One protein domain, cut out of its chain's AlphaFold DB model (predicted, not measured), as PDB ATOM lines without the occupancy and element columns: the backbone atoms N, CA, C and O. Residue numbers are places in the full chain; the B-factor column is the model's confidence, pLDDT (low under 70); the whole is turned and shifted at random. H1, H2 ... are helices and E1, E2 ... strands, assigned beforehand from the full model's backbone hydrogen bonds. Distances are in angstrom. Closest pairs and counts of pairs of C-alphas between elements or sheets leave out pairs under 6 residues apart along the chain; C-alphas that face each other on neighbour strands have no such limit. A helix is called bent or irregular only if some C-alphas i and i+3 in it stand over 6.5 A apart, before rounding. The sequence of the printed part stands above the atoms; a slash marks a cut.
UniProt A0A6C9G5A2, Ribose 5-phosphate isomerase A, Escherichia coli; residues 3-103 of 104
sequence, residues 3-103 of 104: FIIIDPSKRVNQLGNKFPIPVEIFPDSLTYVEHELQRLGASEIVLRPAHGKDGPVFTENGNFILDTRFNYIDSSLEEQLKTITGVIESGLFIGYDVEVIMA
ATOM      1  N   PHE A   3      66.971  30.166  29.690       96.44
ATOM      2  CA  PHE A   3      66.274  28.890  29.550       96.44
ATOM      3  C   PHE A   3      66.346  28.393  28.107       96.44
ATOM      4  O   PHE A   3      66.138  29.174  27.180       96.44
ATOM      5  N   ILE A   4      66.596  27.098  27.922       96.62
ATOM      6  CA  ILE A   4      66.501  26.417  26.628       96.62
ATOM      7  C   ILE A   4      65.330  25.442  26.708       96.62
ATOM      8  O   ILE A   4      65.343  24.531  27.532       96.62
ATOM      9  N   ILE A   5      64.326  25.626  25.856       96.94
ATOM     10  CA  ILE A   5      63.138  24.768  25.810       96.94
ATOM     11  C   ILE A   5      63.273  23.822  24.619       96.94
ATOM     12  O   ILE A   5      63.445  24.278  23.489       96.94
ATOM     13  N   ILE A   6      63.212  22.512  24.865       96.81
ATOM     14  CA  ILE A   6      63.366  21.486  23.825       96.81
ATOM     15  C   ILE A   6      62.289  20.409  23.901       96.81
ATOM     16  O   ILE A   6      61.789  20.088  24.978       96.81
ATOM     17  N   ASP A   7      62.005  19.790  22.759       96.12
ATOM     18  CA  ASP A   7      61.326  18.497  22.696       96.12
ATOM     19  C   ASP A   7      62.344  17.331  22.802       96.12
ATOM     20  O   ASP A   7      63.548  17.531  22.563       96.12
ATOM     21  N   PRO A   8      61.910  16.096  23.126       95.00
ATOM     22  CA  PRO A   8      62.811  14.955  23.300       95.00
ATOM     23  C   PRO A   8      63.694  14.636  22.083       95.00
ATOM     24  O   PRO A   8      64.802  14.120  22.254       95.00
ATOM     25  N   SER A   9      63.271  14.971  20.855       93.50
ATOM     26  CA  SER A   9      64.040  14.684  19.632       93.50
ATOM     27  C   SER A   9      65.363  15.455  19.556       93.50
ATOM     28  O   SER A   9      66.302  15.002  18.883       93.50
ATOM     29  N   LYS A  10      65.461  16.584  20.274       94.56
ATOM     30  CA  LYS A  10      66.651  17.445  20.328       94.56
ATOM     31  C   LYS A  10      67.751  16.898  21.228       94.56
ATOM     32  O   LYS A  10      68.899  17.311  21.075       94.56
ATOM     33  N   ARG A  11      67.452  15.954  22.133       93.62
ATOM     34  CA  ARG A  11      68.503  15.301  22.923       93.62
ATOM     35  C   ARG A  11      69.364  14.396  22.044       93.62
ATOM     36  O   ARG A  11      68.880  13.631  21.200       93.62
ATOM     37  N   VAL A  12      70.670  14.505  22.260       93.69
ATOM     38  CA  VAL A  12      71.718  13.753  21.569       93.69
ATOM     39  C   VAL A  12      72.808  13.372  22.561       93.69
ATOM     40  O   VAL A  12      73.049  14.093  23.523       93.69
ATOM     41  N   ASN A  13      73.475  12.245  22.312       92.75
ATOM     42  CA  ASN A  13      74.609  11.805  23.132       92.75
ATOM     43  C   ASN A  13      75.879  12.622  22.853       92.75
ATOM     44  O   ASN A  13      76.772  12.671  23.689       92.75
ATOM     45  N   GLN A  14      75.967  13.234  21.670       92.06
ATOM     46  CA  GLN A  14      77.114  14.014  21.225       92.06
ATOM     47  C   GLN A  14      76.637  15.139  20.302       92.06
ATOM     48  O   GLN A  14      75.793  14.899  19.437       92.06
ATOM     49  N   LEU A  15      77.173  16.351  20.476       94.25
ATOM     50  CA  LEU A  15      76.927  17.465  19.556       94.25
ATOM     51  C   LEU A  15      77.410  17.117  18.140       94.25
ATOM     52  O   LEU A  15      78.315  16.304  17.965       94.25
ATOM     53  N   GLY A  16      76.796  17.715  17.117       91.75
ATOM     54  CA  GLY A  16      77.188  17.519  15.714       91.75
ATOM     55  C   GLY A  16      76.713  16.210  15.067       91.75
ATOM     56  O   GLY A  16      76.733  16.087  13.841       91.75
ATOM     57  N   ASN A  17      76.239  15.233  15.853       90.69
ATOM     58  CA  ASN A  17      75.898  13.906  15.330       90.69
ATOM     59  C   ASN A  17      74.663  13.904  14.406       90.69
ATOM     60  O   ASN A  17      74.651  13.217  13.388       90.69
ATOM     61  N   LYS A  18      73.620  14.670  14.746       93.06
ATOM     62  CA  LYS A  18      72.375  14.781  13.972       93.06
ATOM     63  C   LYS A  18      72.391  15.990  13.036       93.06
ATOM     64  O   LYS A  18      71.907  15.894  11.914       93.06
ATOM     65  N   PHE A  19      72.963  17.111  13.474       95.31
ATOM     66  CA  PHE A  19      72.892  18.398  12.777       95.31
ATOM     67  C   PHE A  19      74.279  19.042  12.656       95.31
ATOM     68  O   PHE A  19      75.068  18.897  13.590       95.31
ATOM     69  N   PRO A  20      74.582  19.730  11.537       97.62
ATOM     70  CA  PRO A  20      75.816  20.497  11.392       97.62
ATOM     71  C   PRO A  20      75.826  21.721  12.320       97.62
ATOM     72  O   PRO A  20      74.780  22.171  12.794       97.62
ATOM     73  N   ILE A  21      77.016  22.263  12.558       98.19
ATOM     74  CA  ILE A  21      77.231  23.526  13.260       98.19
ATOM     75  C   ILE A  21      77.090  24.659  12.235       98.19
ATOM     76  O   ILE A  21      77.899  24.721  11.303       98.19
ATOM     77  N   PRO A  22      76.108  25.565  12.379       98.44
ATOM     78  CA  PRO A  22      76.067  26.768  11.563       98.44
ATOM     79  C   PRO A  22      77.176  27.724  12.008       98.44
ATOM     80  O   PRO A  22      77.325  27.990  13.199       98.44
ATOM     81  N   VAL A  23      77.932  28.251  11.054       98.69
ATOM     82  CA  VAL A  23      78.961  29.272  11.263       98.69
ATOM     83  C   VAL A  23      78.578  30.486  10.425       98.69
ATOM     84  O   VAL A  23      78.501  30.391   9.200       98.69
ATOM     85  N   GLU A  24      78.279  31.607  11.078       98.75
ATOM     86  CA  GLU A  24      77.954  32.869  10.410       98.75
ATOM     87  C   GLU A  24      79.244  33.604  10.043       98.75
ATOM     88  O   GLU A  24      80.140  33.753  10.878       98.75
ATOM     89  N   ILE A  25      79.347  34.049   8.791       98.81
ATOM     90  CA  ILE A  25      80.569  34.644   8.242       98.81
ATOM     91  C   ILE A  25      80.269  35.886   7.407       98.81
ATOM     92  O   ILE A  25      79.220  35.980   6.761       98.81
ATOM     93  N   PHE A  26      81.231  36.802   7.322       98.50
ATOM     94  CA  PHE A  26      81.152  37.882   6.339       98.50
ATOM     95  C   PHE A  26      81.182  37.306   4.912       98.50
ATOM     96  O   PHE A  26      82.049  36.470   4.631       98.50
ATOM     97  N   PRO A  27      80.318  37.763   3.983       98.06
ATOM     98  CA  PRO A  27      80.267  37.226   2.621       98.06
ATOM     99  C   PRO A  27      81.615  37.247   1.888       98.06
ATOM    100  O   PRO A  27      82.007  36.252   1.281       98.06
ATOM    101  N   ASP A  28      82.371  38.338   2.031       98.19
ATOM    102  CA  ASP A  28      83.675  38.518   1.375       98.19
ATOM    103  C   ASP A  28      84.782  37.616   1.954       98.19
ATOM    104  O   ASP A  28      85.866  37.508   1.381       98.19
ATOM    105  N   SER A  29      84.523  36.947   3.084       98.44
ATOM    106  CA  SER A  29      85.471  36.041   3.746       98.44
ATOM    107  C   SER A  29      85.289  34.567   3.375       98.44
ATOM    108  O   SER A  29      86.091  33.742   3.810       98.44
ATOM    109  N   LEU A  30      84.284  34.229   2.551       98.50
ATOM    110  CA  LEU A  30      83.854  32.856   2.254       98.50
ATOM    111  C   LEU A  30      85.012  31.886   1.996       98.50
ATOM    112  O   LEU A  30      85.206  30.944   2.757       98.50
ATOM    113  N   THR A  31      85.817  32.145   0.966       98.44
ATOM    114  CA  THR A  31      86.905  31.238   0.571       98.44
ATOM    115  C   THR A  31      87.979  31.099   1.653       98.44
ATOM    116  O   THR A  31      88.541  30.020   1.830       98.44
ATOM    117  N   TYR A  32      88.275  32.174   2.391       98.75
ATOM    118  CA  TYR A  32      89.256  32.131   3.475       98.75
ATOM    119  C   TYR A  32      88.738  31.306   4.657       98.75
ATOM    120  O   TYR A  32      89.445  30.427   5.149       98.75
ATOM    121  N   VAL A  33      87.495  31.544   5.079       98.81
ATOM    122  CA  VAL A  33      86.901  30.820   6.206       98.81
ATOM    123  C   VAL A  33      86.722  29.339   5.872       98.81
ATOM    124  O   VAL A  33      87.037  28.502   6.711       98.81
ATOM    125  N   GLU A  34      86.312  28.986   4.649       98.69
ATOM    126  CA  GLU A  34      86.260  27.583   4.206       98.69
ATOM    127  C   GLU A  34      87.617  26.880   4.364       98.69
ATOM    128  O   GLU A  34      87.680  25.765   4.884       98.69
ATOM    129  N   HIS A  35      88.712  27.539   3.980       98.69
ATOM    130  CA  HIS A  35      90.060  26.991   4.125       98.69
ATOM    131  C   HIS A  35      90.484  26.833   5.595       98.69
ATOM    132  O   HIS A  35      91.038  25.799   5.976       98.69
ATOM    133  N   GLU A  36      90.216  27.825   6.447       98.75
ATOM    134  CA  GLU A  36      90.560  27.731   7.870       98.75
ATOM    135  C   GLU A  36      89.716  26.680   8.602       98.75
ATOM    136  O   GLU A  36      90.250  25.938   9.424       98.75
ATOM    137  N   LEU A  37      88.437  26.527   8.248       98.62
ATOM    138  CA  LEU A  37      87.580  25.454   8.756       98.62
ATOM    139  C   LEU A  37      88.111  24.068   8.361       98.62
ATOM    140  O   LEU A  37      88.156  23.166   9.199       98.62
ATOM    141  N   GLN A  38      88.569  23.894   7.116       98.38
ATOM    142  CA  GLN A  38      89.225  22.651   6.685       98.38
ATOM    143  C   GLN A  38      90.492  22.375   7.501       98.38
ATOM    144  O   GLN A  38      90.699  21.250   7.958       98.38
ATOM    145  N   ARG A  39      91.326  23.396   7.740       98.12
ATOM    146  CA  ARG A  39      92.537  23.276   8.572       98.12
ATOM    147  C   ARG A  39      92.230  22.954  10.030       98.12
ATOM    148  O   ARG A  39      93.005  22.236  10.657       98.12
ATOM    149  N   LEU A  40      91.110  23.453  10.548       97.75
ATOM    150  CA  LEU A  40      90.608  23.142  11.885       97.75
ATOM    151  C   LEU A  40      90.019  21.720  11.980       97.75
ATOM    152  O   LEU A  40      89.735  21.240  13.073       97.75
ATOM    153  N   GLY A  41      89.872  21.018  10.852       97.62
ATOM    154  CA  GLY A  41      89.433  19.625  10.806       97.62
ATOM    155  C   GLY A  41      87.950  19.434  10.494       97.62
ATOM    156  O   GLY A  41      87.400  18.377  10.820       97.62
ATOM    157  N   ALA A  42      87.295  20.417   9.869       98.19
ATOM    158  CA  ALA A  42      85.942  20.235   9.356       98.19
ATOM    159  C   ALA A  42      85.920  19.116   8.300       98.19
ATOM    160  O   ALA A  42      86.708  19.115   7.352       98.19
ATOM    161  N   SER A  43      85.014  18.151   8.463       97.50
ATOM    162  CA  SER A  43      84.820  17.029   7.539       97.50
ATOM    163  C   SER A  43      83.831  17.339   6.415       97.50
ATOM    164  O   SER A  43      83.875  16.696   5.368       97.50
ATOM    165  N   GLU A  44      82.964  18.330   6.610       98.38
ATOM    166  CA  GLU A  44      82.021  18.828   5.609       98.38
ATOM    167  C   GLU A  44      81.802  20.327   5.837       98.38
ATOM    168  O   GLU A  44      81.702  20.770   6.984       98.38
ATOM    169  N   ILE A  45      81.728  21.102   4.754       98.62
ATOM    170  CA  ILE A  45      81.401  22.530   4.775       98.62
ATOM    171  C   ILE A  45      80.457  22.801   3.606       98.62
ATOM    172  O   ILE A  45      80.797  22.514   2.458       98.62
ATOM    173  N   VAL A  46      79.276  23.341   3.897       98.25
ATOM    174  CA  VAL A  46      78.259  23.655   2.891       98.25
ATOM    175  C   VAL A  46      77.777  25.084   3.091       98.25
ATOM    176  O   VAL A  46      77.253  25.423   4.149       98.25
ATOM    177  N   LEU A  47      77.896  25.924   2.063       98.19
ATOM    178  CA  LEU A  47      77.229  27.222   2.055       98.19
ATOM    179  C   LEU A  47      75.711  27.010   2.024       98.19
ATOM    180  O   LEU A  47      75.178  26.444   1.068       98.19
ATOM    181  N   ARG A  48      75.017  27.451   3.079       98.06
ATOM    182  CA  ARG A  48      73.603  27.137   3.300       98.06
ATOM    183  C   ARG A  48      72.739  27.654   2.139       98.06
ATOM    184  O   ARG A  48      72.640  28.874   1.957       98.06
ATOM    185  N   PRO A  49      72.070  26.770   1.376       95.62
ATOM    186  CA  PRO A  49      71.230  27.182   0.259       95.62
ATOM    187  C   PRO A  49      69.946  27.836   0.769       95.62
ATOM    188  O   PRO A  49      69.378  27.409   1.777       95.62
ATOM    189  N   ALA A  50      69.460  28.857   0.066       93.88
ATOM    190  CA  ALA A  50      68.161  29.432   0.376       93.88
ATOM    191  C   ALA A  50      67.017  28.550  -0.140       93.88
ATOM    192  O   ALA A  50      67.072  27.989  -1.233       93.88
ATOM    193  N   HIS A  51      65.935  28.476   0.634       90.19
ATOM    194  CA  HIS A  51      64.674  27.912   0.169       90.19
ATOM    195  C   HIS A  51      63.793  29.046  -0.369       90.19
ATOM    196  O   HIS A  51      63.432  29.955   0.373       90.19
ATOM    197  N   GLY A  52      63.460  29.002  -1.661       88.81
ATOM    198  CA  GLY A  52      62.561  29.975  -2.301       88.81
ATOM    199  C   GLY A  52      63.238  31.152  -3.015       88.81
ATOM    200  O   GLY A  52      62.532  32.026  -3.511       88.81
ATOM    201  N   LYS A  53      64.574  31.176  -3.104       90.00
ATOM    202  CA  LYS A  53      65.337  32.089  -3.973       90.00
ATOM    203  C   LYS A  53      66.638  31.438  -4.434       90.00
ATOM    204  O   LYS A  53      67.122  30.519  -3.777       90.00
ATOM    205  N   ASP A  54      67.224  31.967  -5.501       89.94
ATOM    206  CA  ASP A  54      68.552  31.550  -5.944       89.94
ATOM    207  C   ASP A  54      69.650  32.044  -4.983       89.94
ATOM    208  O   ASP A  54      69.545  33.100  -4.341       89.94
ATOM    209  N   GLY A  55      70.726  31.260  -4.895       91.75
ATOM    210  CA  GLY A  55      71.894  31.559  -4.069       91.75
ATOM    211  C   GLY A  55      71.744  31.192  -2.582       91.75
ATOM    212  O   GLY A  55      70.841  30.445  -2.193       91.75
ATOM    213  N   PRO A  56      72.656  31.687  -1.728       93.12
ATOM    214  CA  PRO A  56      72.711  31.309  -0.320       93.12
ATOM    215  C   PRO A  56      71.656  32.018   0.531       93.12
ATOM    216  O   PRO A  56      71.110  33.064   0.155       93.12
ATOM    217  N   VAL A  57      71.382  31.464   1.710       94.19
ATOM    218  CA  VAL A  57      70.689  32.191   2.780       94.19
ATOM    219  C   VAL A  57      71.534  33.393   3.194       94.19
ATOM    220  O   VAL A  57      72.750  33.286   3.328       94.19
ATOM    221  N   PHE A  58      70.861  34.517   3.427       94.94
ATOM    222  CA  PHE A  58      71.430  35.652   4.139       94.94
ATOM    223  C   PHE A  58      70.802  35.712   5.527       94.94
ATOM    224  O   PHE A  58      69.586  35.532   5.654       94.94
ATOM    225  N   THR A  59      71.614  35.948   6.554       96.31
ATOM    226  CA  THR A  59      71.098  36.279   7.887       96.31
ATOM    227  C   THR A  59      70.410  37.645   7.863       96.31
ATOM    228  O   THR A  59      70.527  38.397   6.893       96.31
ATOM    229  N   GLU A  60      69.708  38.002   8.939       95.44
ATOM    230  CA  GLU A  60      69.124  39.346   9.087       95.44
ATOM    231  C   GLU A  60      70.191  40.453   9.033       95.44
ATOM    232  O   GLU A  60      69.902  41.573   8.622       95.44
ATOM    233  N   ASN A  61      71.442  40.113   9.365       95.81
ATOM    234  CA  ASN A  61      72.598  41.004   9.283       95.81
ATOM    235  C   ASN A  61      73.269  41.006   7.897       95.81
ATOM    236  O   ASN A  61      74.286  41.669   7.712       95.81
ATOM    237  N   GLY A  62      72.726  40.275   6.918       96.44
ATOM    238  CA  GLY A  62      73.263  40.212   5.557       96.44
ATOM    239  C   GLY A  62      74.485  39.304   5.392       96.44
ATOM    240  O   GLY A  62      75.207  39.439   4.406       96.44
ATOM    241  N   ASN A  63      74.716  38.373   6.319       98.44
ATOM    242  CA  ASN A  63      75.874  37.476   6.308       98.44
ATOM    243  C   ASN A  63      75.547  36.100   5.723       98.44
ATOM    244  O   ASN A  63      74.379  35.720   5.616       98.44
ATOM    245  N   PHE A  64      76.579  35.331   5.374       98.44
ATOM    246  CA  PHE A  64      76.421  33.933   4.971       98.44
ATOM    247  C   PHE A  64      76.424  32.994   6.175       98.44
ATOM    248  O   PHE A  64      76.977  33.310   7.225       98.44
ATOM    249  N   ILE A  65      75.840  31.809   5.985       98.62
ATOM    250  CA  ILE A  65      75.944  30.692   6.925       98.62
ATOM    251  C   ILE A  65      76.636  29.525   6.224       98.62
ATOM    252  O   ILE A  65      76.156  29.049   5.193       98.62
ATOM    253  N   LEU A  66      77.720  29.036   6.820       98.75
ATOM    254  CA  LEU A  66      78.325  27.752   6.496       98.75
ATOM    255  C   LEU A  66      77.794  26.685   7.457       98.75
ATOM    256  O   LEU A  66      77.969  26.788   8.668       98.75
ATOM    257  N   ASP A  67      77.155  25.651   6.927       98.62
ATOM    258  CA  ASP A  67      76.837  24.434   7.664       98.62
ATOM    259  C   ASP A  67      78.074  23.537   7.699       98.62
ATOM    260  O   ASP A  67      78.504  23.010   6.673       98.62
ATOM    261  N   THR A  68      78.665  23.387   8.882       98.62
ATOM    262  CA  THR A  68      79.952  22.708   9.073       98.62
ATOM    263  C   THR A  68      79.799  21.437   9.902       98.62
ATOM    264  O   THR A  68      79.040  21.391  10.873       98.62
ATOM    265  N   ARG A  69      80.520  20.374   9.543       98.44
ATOM    266  CA  ARG A  69      80.619  19.157  10.358       98.44
ATOM    267  C   ARG A  69      82.042  18.940  10.824       98.44
ATOM    268  O   ARG A  69      82.984  19.138  10.069       98.44
ATOM    269  N   PHE A  70      82.162  18.453  12.050       97.12
ATOM    270  CA  PHE A  70      83.404  17.985  12.645       97.12
ATOM    271  C   PHE A  70      83.174  16.569  13.164       97.12
ATOM    272  O   PHE A  70      82.103  16.261  13.687       97.12
ATOM    273  N   ASN A  71      84.176  15.701  13.035       91.50
ATOM    274  CA  ASN A  71      84.082  14.328  13.549       91.50
ATOM    275  C   ASN A  71      84.064  14.289  15.085       91.50
ATOM    276  O   ASN A  71      83.565  13.338  15.685       91.50
ATOM    277  N   TYR A  72      84.622  15.320  15.715       90.38
ATOM    278  CA  TYR A  72      84.666  15.480  17.155       90.38
ATOM    279  C   TYR A  72      84.506  16.960  17.506       90.38
ATOM    280  O   TYR A  72      85.119  17.813  16.871       90.38
ATOM    281  N   ILE A  73      83.658  17.246  18.494       95.44
ATOM    282  CA  ILE A  73      83.401  18.591  19.017       95.44
ATOM    283  C   ILE A  73      83.772  18.558  20.495       95.44
ATOM    284  O   ILE A  73      83.091  17.897  21.284       95.44
ATOM    285  N   ASP A  74      84.853  19.244  20.853       95.12
ATOM    286  CA  ASP A  74      85.248  19.466  22.241       95.12
ATOM    287  C   ASP A  74      84.841  20.861  22.731       95.12
ATOM    288  O   ASP A  74      84.237  21.654  22.007       95.12
ATOM    289  N   SER A  75      85.157  21.153  23.994       95.81
ATOM    290  CA  SER A  75      84.787  22.409  24.638       95.81
ATOM    291  C   SER A  75      85.514  23.643  24.098       95.81
ATOM    292  O   SER A  75      85.106  24.753  24.417       95.81
ATOM    293  N   SER A  76      86.590  23.471  23.326       97.06
ATOM    294  CA  SER A  76      87.384  24.565  22.759       97.06
ATOM    295  C   SER A  76      86.932  24.976  21.358       97.06
ATOM    296  O   SER A  76      87.272  26.071  20.913       97.06
ATOM    297  N   LEU A  77      86.138  24.142  20.671       97.81
ATOM    298  CA  LEU A  77      85.789  24.375  19.269       97.81
ATOM    299  C   LEU A  77      85.037  25.696  19.045       97.81
ATOM    300  O   LEU A  77      85.311  26.380  18.064       97.81
ATOM    301  N   GLU A  78      84.125  26.089  19.945       98.19
ATOM    302  CA  GLU A  78      83.421  27.381  19.832       98.19
ATOM    303  C   GLU A  78      84.407  28.557  19.830       98.19
ATOM    304  O   GLU A  78      84.319  29.445  18.981       98.19
ATOM    305  N   GLU A  79      85.377  28.548  20.746       97.75
ATOM    306  CA  GLU A  79      86.396  29.593  20.835       97.75
ATOM    307  C   GLU A  79      87.311  29.571  19.606       97.75
ATOM    308  O   GLU A  79      87.551  30.611  18.999       97.75
ATOM    309  N   GLN A  80      87.755  28.387  19.174       98.25
ATOM    310  CA  GLN A  80      88.585  28.238  17.977       98.25
ATOM    311  C   GLN A  80      87.894  28.791  16.726       98.25
ATOM    312  O   GLN A  80      88.516  29.545  15.979       98.25
ATOM    313  N   LEU A  81      86.605  28.492  16.524       98.56
ATOM    314  CA  LEU A  81      85.818  29.053  15.422       98.56
ATOM    315  C   LEU A  81      85.780  30.584  15.487       98.56
ATOM    316  O   LEU A  81      86.039  31.239  14.479       98.56
ATOM    317  N   LYS A  82      85.541  31.157  16.675       97.88
ATOM    318  CA  LYS A  82      85.518  32.615  16.894       97.88
ATOM    319  C   LYS A  82      86.852  33.306  16.613       97.88
ATOM    320  O   LYS A  82      86.860  34.496  16.314       97.88
ATOM    321  N   THR A  83      87.980  32.596  16.697       98.12
ATOM    322  CA  THR A  83      89.297  33.179  16.372       98.12
ATOM    323  C   THR A  83      89.576  33.303  14.872       98.12
ATOM    324  O   THR A  83      90.493  34.031  14.483       98.12
ATOM    325  N   ILE A  84      88.803  32.631  14.010       98.62
ATOM    326  CA  ILE A  84      88.987  32.707  12.558       98.62
ATOM    327  C   ILE A  84      88.521  34.082  12.066       98.62
ATOM    328  O   ILE A  84      87.357  34.453  12.193       98.62
ATOM    329  N   THR A  85      89.423  34.840  11.438       98.56
ATOM    330  CA  THR A  85      89.058  36.133  10.838       98.56
ATOM    331  C   THR A  85      88.001  35.931   9.753       98.56
ATOM    332  O   THR A  85      88.199  35.151   8.828       98.56
ATOM    333  N   GLY A  86      86.881  36.645   9.850       98.31
ATOM    334  CA  GLY A  86      85.749  36.474   8.936       98.31
ATOM    335  C   GLY A  86      84.577  35.709   9.550       98.31
ATOM    336  O   GLY A  86      83.443  35.932   9.131       98.31
ATOM    337  N   VAL A  87      84.829  34.883  10.576       98.75
ATOM    338  CA  VAL A  87      83.772  34.295  11.406       98.75
ATOM    339  C   VAL A  87      83.204  35.367  12.326       98.75
ATOM    340  O   VAL A  87      83.936  36.136  12.947       98.75
ATOM    341  N   ILE A  88      81.879  35.418  12.379       98.31
ATOM    342  CA  ILE A  88      81.116  36.343  13.215       98.31
ATOM    343  C   ILE A  88      80.631  35.605  14.455       98.31
ATOM    344  O   ILE A  88      80.828  36.081  15.568       98.31
ATOM    345  N   GLU A  89      80.011  34.441  14.262       98.12
ATOM    346  CA  GLU A  89      79.474  33.628  15.349       98.12
ATOM    347  C   GLU A  89      79.293  32.166  14.907       98.12
ATOM    348  O   GLU A  89      79.350  31.841  13.718       98.12
ATOM    349  N   SER A  90      79.062  31.269  15.864       98.31
ATOM    350  CA  SER A  90      78.739  29.865  15.610       98.31
ATOM    351  C   SER A  90      77.476  29.436  16.356       98.31
ATOM    352  O   SER A  90      77.056  30.056  17.326       98.31
ATOM    353  N   GLY A  91      76.868  28.328  15.935       97.56
ATOM    354  CA  GLY A  91      75.735  27.716  16.634       97.56
ATOM    355  C   GLY A  91      76.112  26.904  17.876       97.56
ATOM    356  O   GLY A  91      75.292  26.109  18.337       97.56
ATOM    357  N   LEU A  92      77.344  27.026  18.375       97.38
ATOM    358  CA  LEU A  92      77.780  26.388  19.612       97.38
ATOM    359  C   LEU A  92      77.519  27.323  20.796       97.38
ATOM    360  O   LEU A  92      77.746  28.521  20.714       97.38
ATOM    361  N   PHE A  93      77.024  26.742  21.888       96.06
ATOM    362  CA  PHE A  93      76.740  27.439  23.143       96.06
ATOM    363  C   PHE A  93      77.368  26.661  24.308       96.06
ATOM    364  O   PHE A  93      76.679  26.107  25.166       96.06
ATOM    365  N   ILE A  94      78.693  26.545  24.305       95.00
ATOM    366  CA  ILE A  94      79.478  25.758  25.257       95.00
ATOM    367  C   ILE A  94      79.851  26.623  26.469       95.00
ATOM    368  O   ILE A  94      80.389  27.715  26.338       95.00
ATOM    369  N   GLY A  95      79.578  26.126  27.680       93.06
ATOM    370  CA  GLY A  95      79.943  26.815  28.928       93.06
ATOM    371  C   GLY A  95      78.993  27.939  29.360       93.06
ATOM    372  O   GLY A  95      79.293  28.657  30.311       93.06
ATOM    373  N   TYR A  96      77.838  28.081  28.703       94.12
ATOM    374  CA  TYR A  96      76.829  29.079  29.059       94.12
ATOM    375  C   TYR A  96      76.010  28.625  30.277       94.12
ATOM    376  O   TYR A  96      75.637  27.457  30.393       94.12
ATOM    377  N   ASP A  97      75.682  29.570  31.163       96.31
ATOM    378  CA  ASP A  97      74.804  29.343  32.318       96.31
ATOM    379  C   ASP A  97      73.331  29.290  31.875       96.31
ATOM    380  O   ASP A  97      72.648  30.316  31.750       96.31
ATOM    381  N   VAL A  98      72.860  28.077  31.570       96.00
ATOM    382  CA  VAL A  98      71.518  27.812  31.036       96.00
ATOM    383  C   VAL A  98      70.788  26.728  31.825       96.00
ATOM    384  O   VAL A  98      71.376  25.758  32.298       96.00
ATOM    385  N   GLU A  99      69.467  26.857  31.906       96.81
ATOM    386  CA  GLU A  99      68.563  25.832  32.418       96.81
ATOM    387  C   GLU A  99      67.780  25.208  31.256       96.81
ATOM    388  O   GLU A  99      67.095  25.904  30.506       96.81
ATOM    389  N   VAL A 100      67.882  23.888  31.084       96.19
ATOM    390  CA  VAL A 100      67.190  23.177  30.000       96.19
ATOM    391  C   VAL A 100      65.852  22.640  30.501       96.19
ATOM    392  O   VAL A 100      65.817  21.781  31.381       96.19
ATOM    393  N   ILE A 101      64.763  23.098  29.890       97.19
ATOM    394  CA  ILE A 101      63.400  22.619  30.130       97.19
ATOM    395  C   ILE A 101      63.010  21.700  28.971       97.19
ATOM    396  O   ILE A 101      63.058  22.092  27.805       97.19
ATOM    397  N   MET A 102      62.618  20.468  29.283       96.00
ATOM    398  CA  MET A 102      62.084  19.532  28.296       96.00
ATOM    399  C   MET A 102      60.561  19.548  28.362       96.00
ATOM    400  O   MET A 102      60.005  19.271  29.422       96.00
ATOM    401  N   ALA A 103      59.910  19.883  27.249       90.50
ATOM    402  CA  ALA A 103      58.470  19.705  27.116       90.50
ATOM    403  C   ALA A 103      58.171  18.214  26.891       90.50
ATOM    404  O   ALA A 103      58.852  17.572  26.085       90.50
TER     405      ALA A 103
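This is residues 3 to 103 of the 104 residues of the protein "Ribose 5-phosphate isomerase A" of Escherichia coli (UniProt A0A6C9G5A2). Look first for a strongly twisted sheet of four strands, E3, E4, E2 and E5, with H1 covering one face and the short H2 packed by its edge strand E5; well away at one end, E1 and E6 pair as a separate small ribbon made from the two ends of the printed part. The long loop of residues 48 to 63 reaches out from the sheet between E3 and E4. The printed part has 101 residues, with two named helices and six named strands in the order E1 E2 H1 E3 E4 H2 E5 E6; the class is mixed, helices and strands. The four-stranded sheet is antiparallel in the order E3 E4 E2 E5, and the pair E1 and E6 is parallel. The whole is compact, with a radius of gyration of the C-alphas of 14.4 A and spans of 39 by 33 by 22 A.

Find C-alpha 3 at (66.274, 28.890, 29.550), where E1, residues 3 to 6, begins. E2 is residues 21 to 25, and H1, residues 27 to 39, runs 19.5 A from C-alpha 27 at (80.267, 37.226, 2.621). H1 is irregular: C-alphas 28 and 31 are 8.0 A apart. E3 is residues 42 to 47, 13.3 A, and E4 is residues 64 to 70, 19.0 A. H2 is residues 77 to 83, and E5 is residues 87 to 90. E6, residues 98 to 102, ends at C-alpha 102, (62.084, 19.532, 28.296).

In the large sheet, E3 and E4 form a hairpin, with N 46 and O 67 2.9 A apart. E4 and E2 are antiparallel, with N 23 and O 66 at 2.8 A. E2 and the edge strand E5 are antiparallel, with N 24 and O 89 at 2.9 A. Two split strand-helix-strand units, each with another strand between its two, are E2, H1, E3 and E4, H2, E5; both crossovers are right-handed. H1 and H2 are on one face, two layers in sum. H1, at a height over the sheet of 7.9 A, runs along the strands, at 3 degrees to E4 on the local plane. H2 is over none of the strands; its closest C-alphas to E5 are Lys 82 and Glu 89, 6.3 A. H1 and H2 are close but not clearly touching: Leu 37 and Leu 81 have the closest C-alphas, 7.8 A. E1 and E6 are parallel, with N 4 and O 99 at 2.9 A; E1 and E4 are apart. Every O i to N i+4 pair is within hydrogen-bond range in H2, and 7 of 9 in H1.

The C-alphas farthest apart, Tyr 32 and Ala 103, are 40.8 A apart. The printed part has no cut; the links E1 to E2 and E3 to E4 are long. No printed residue is under 70 in pLDDT.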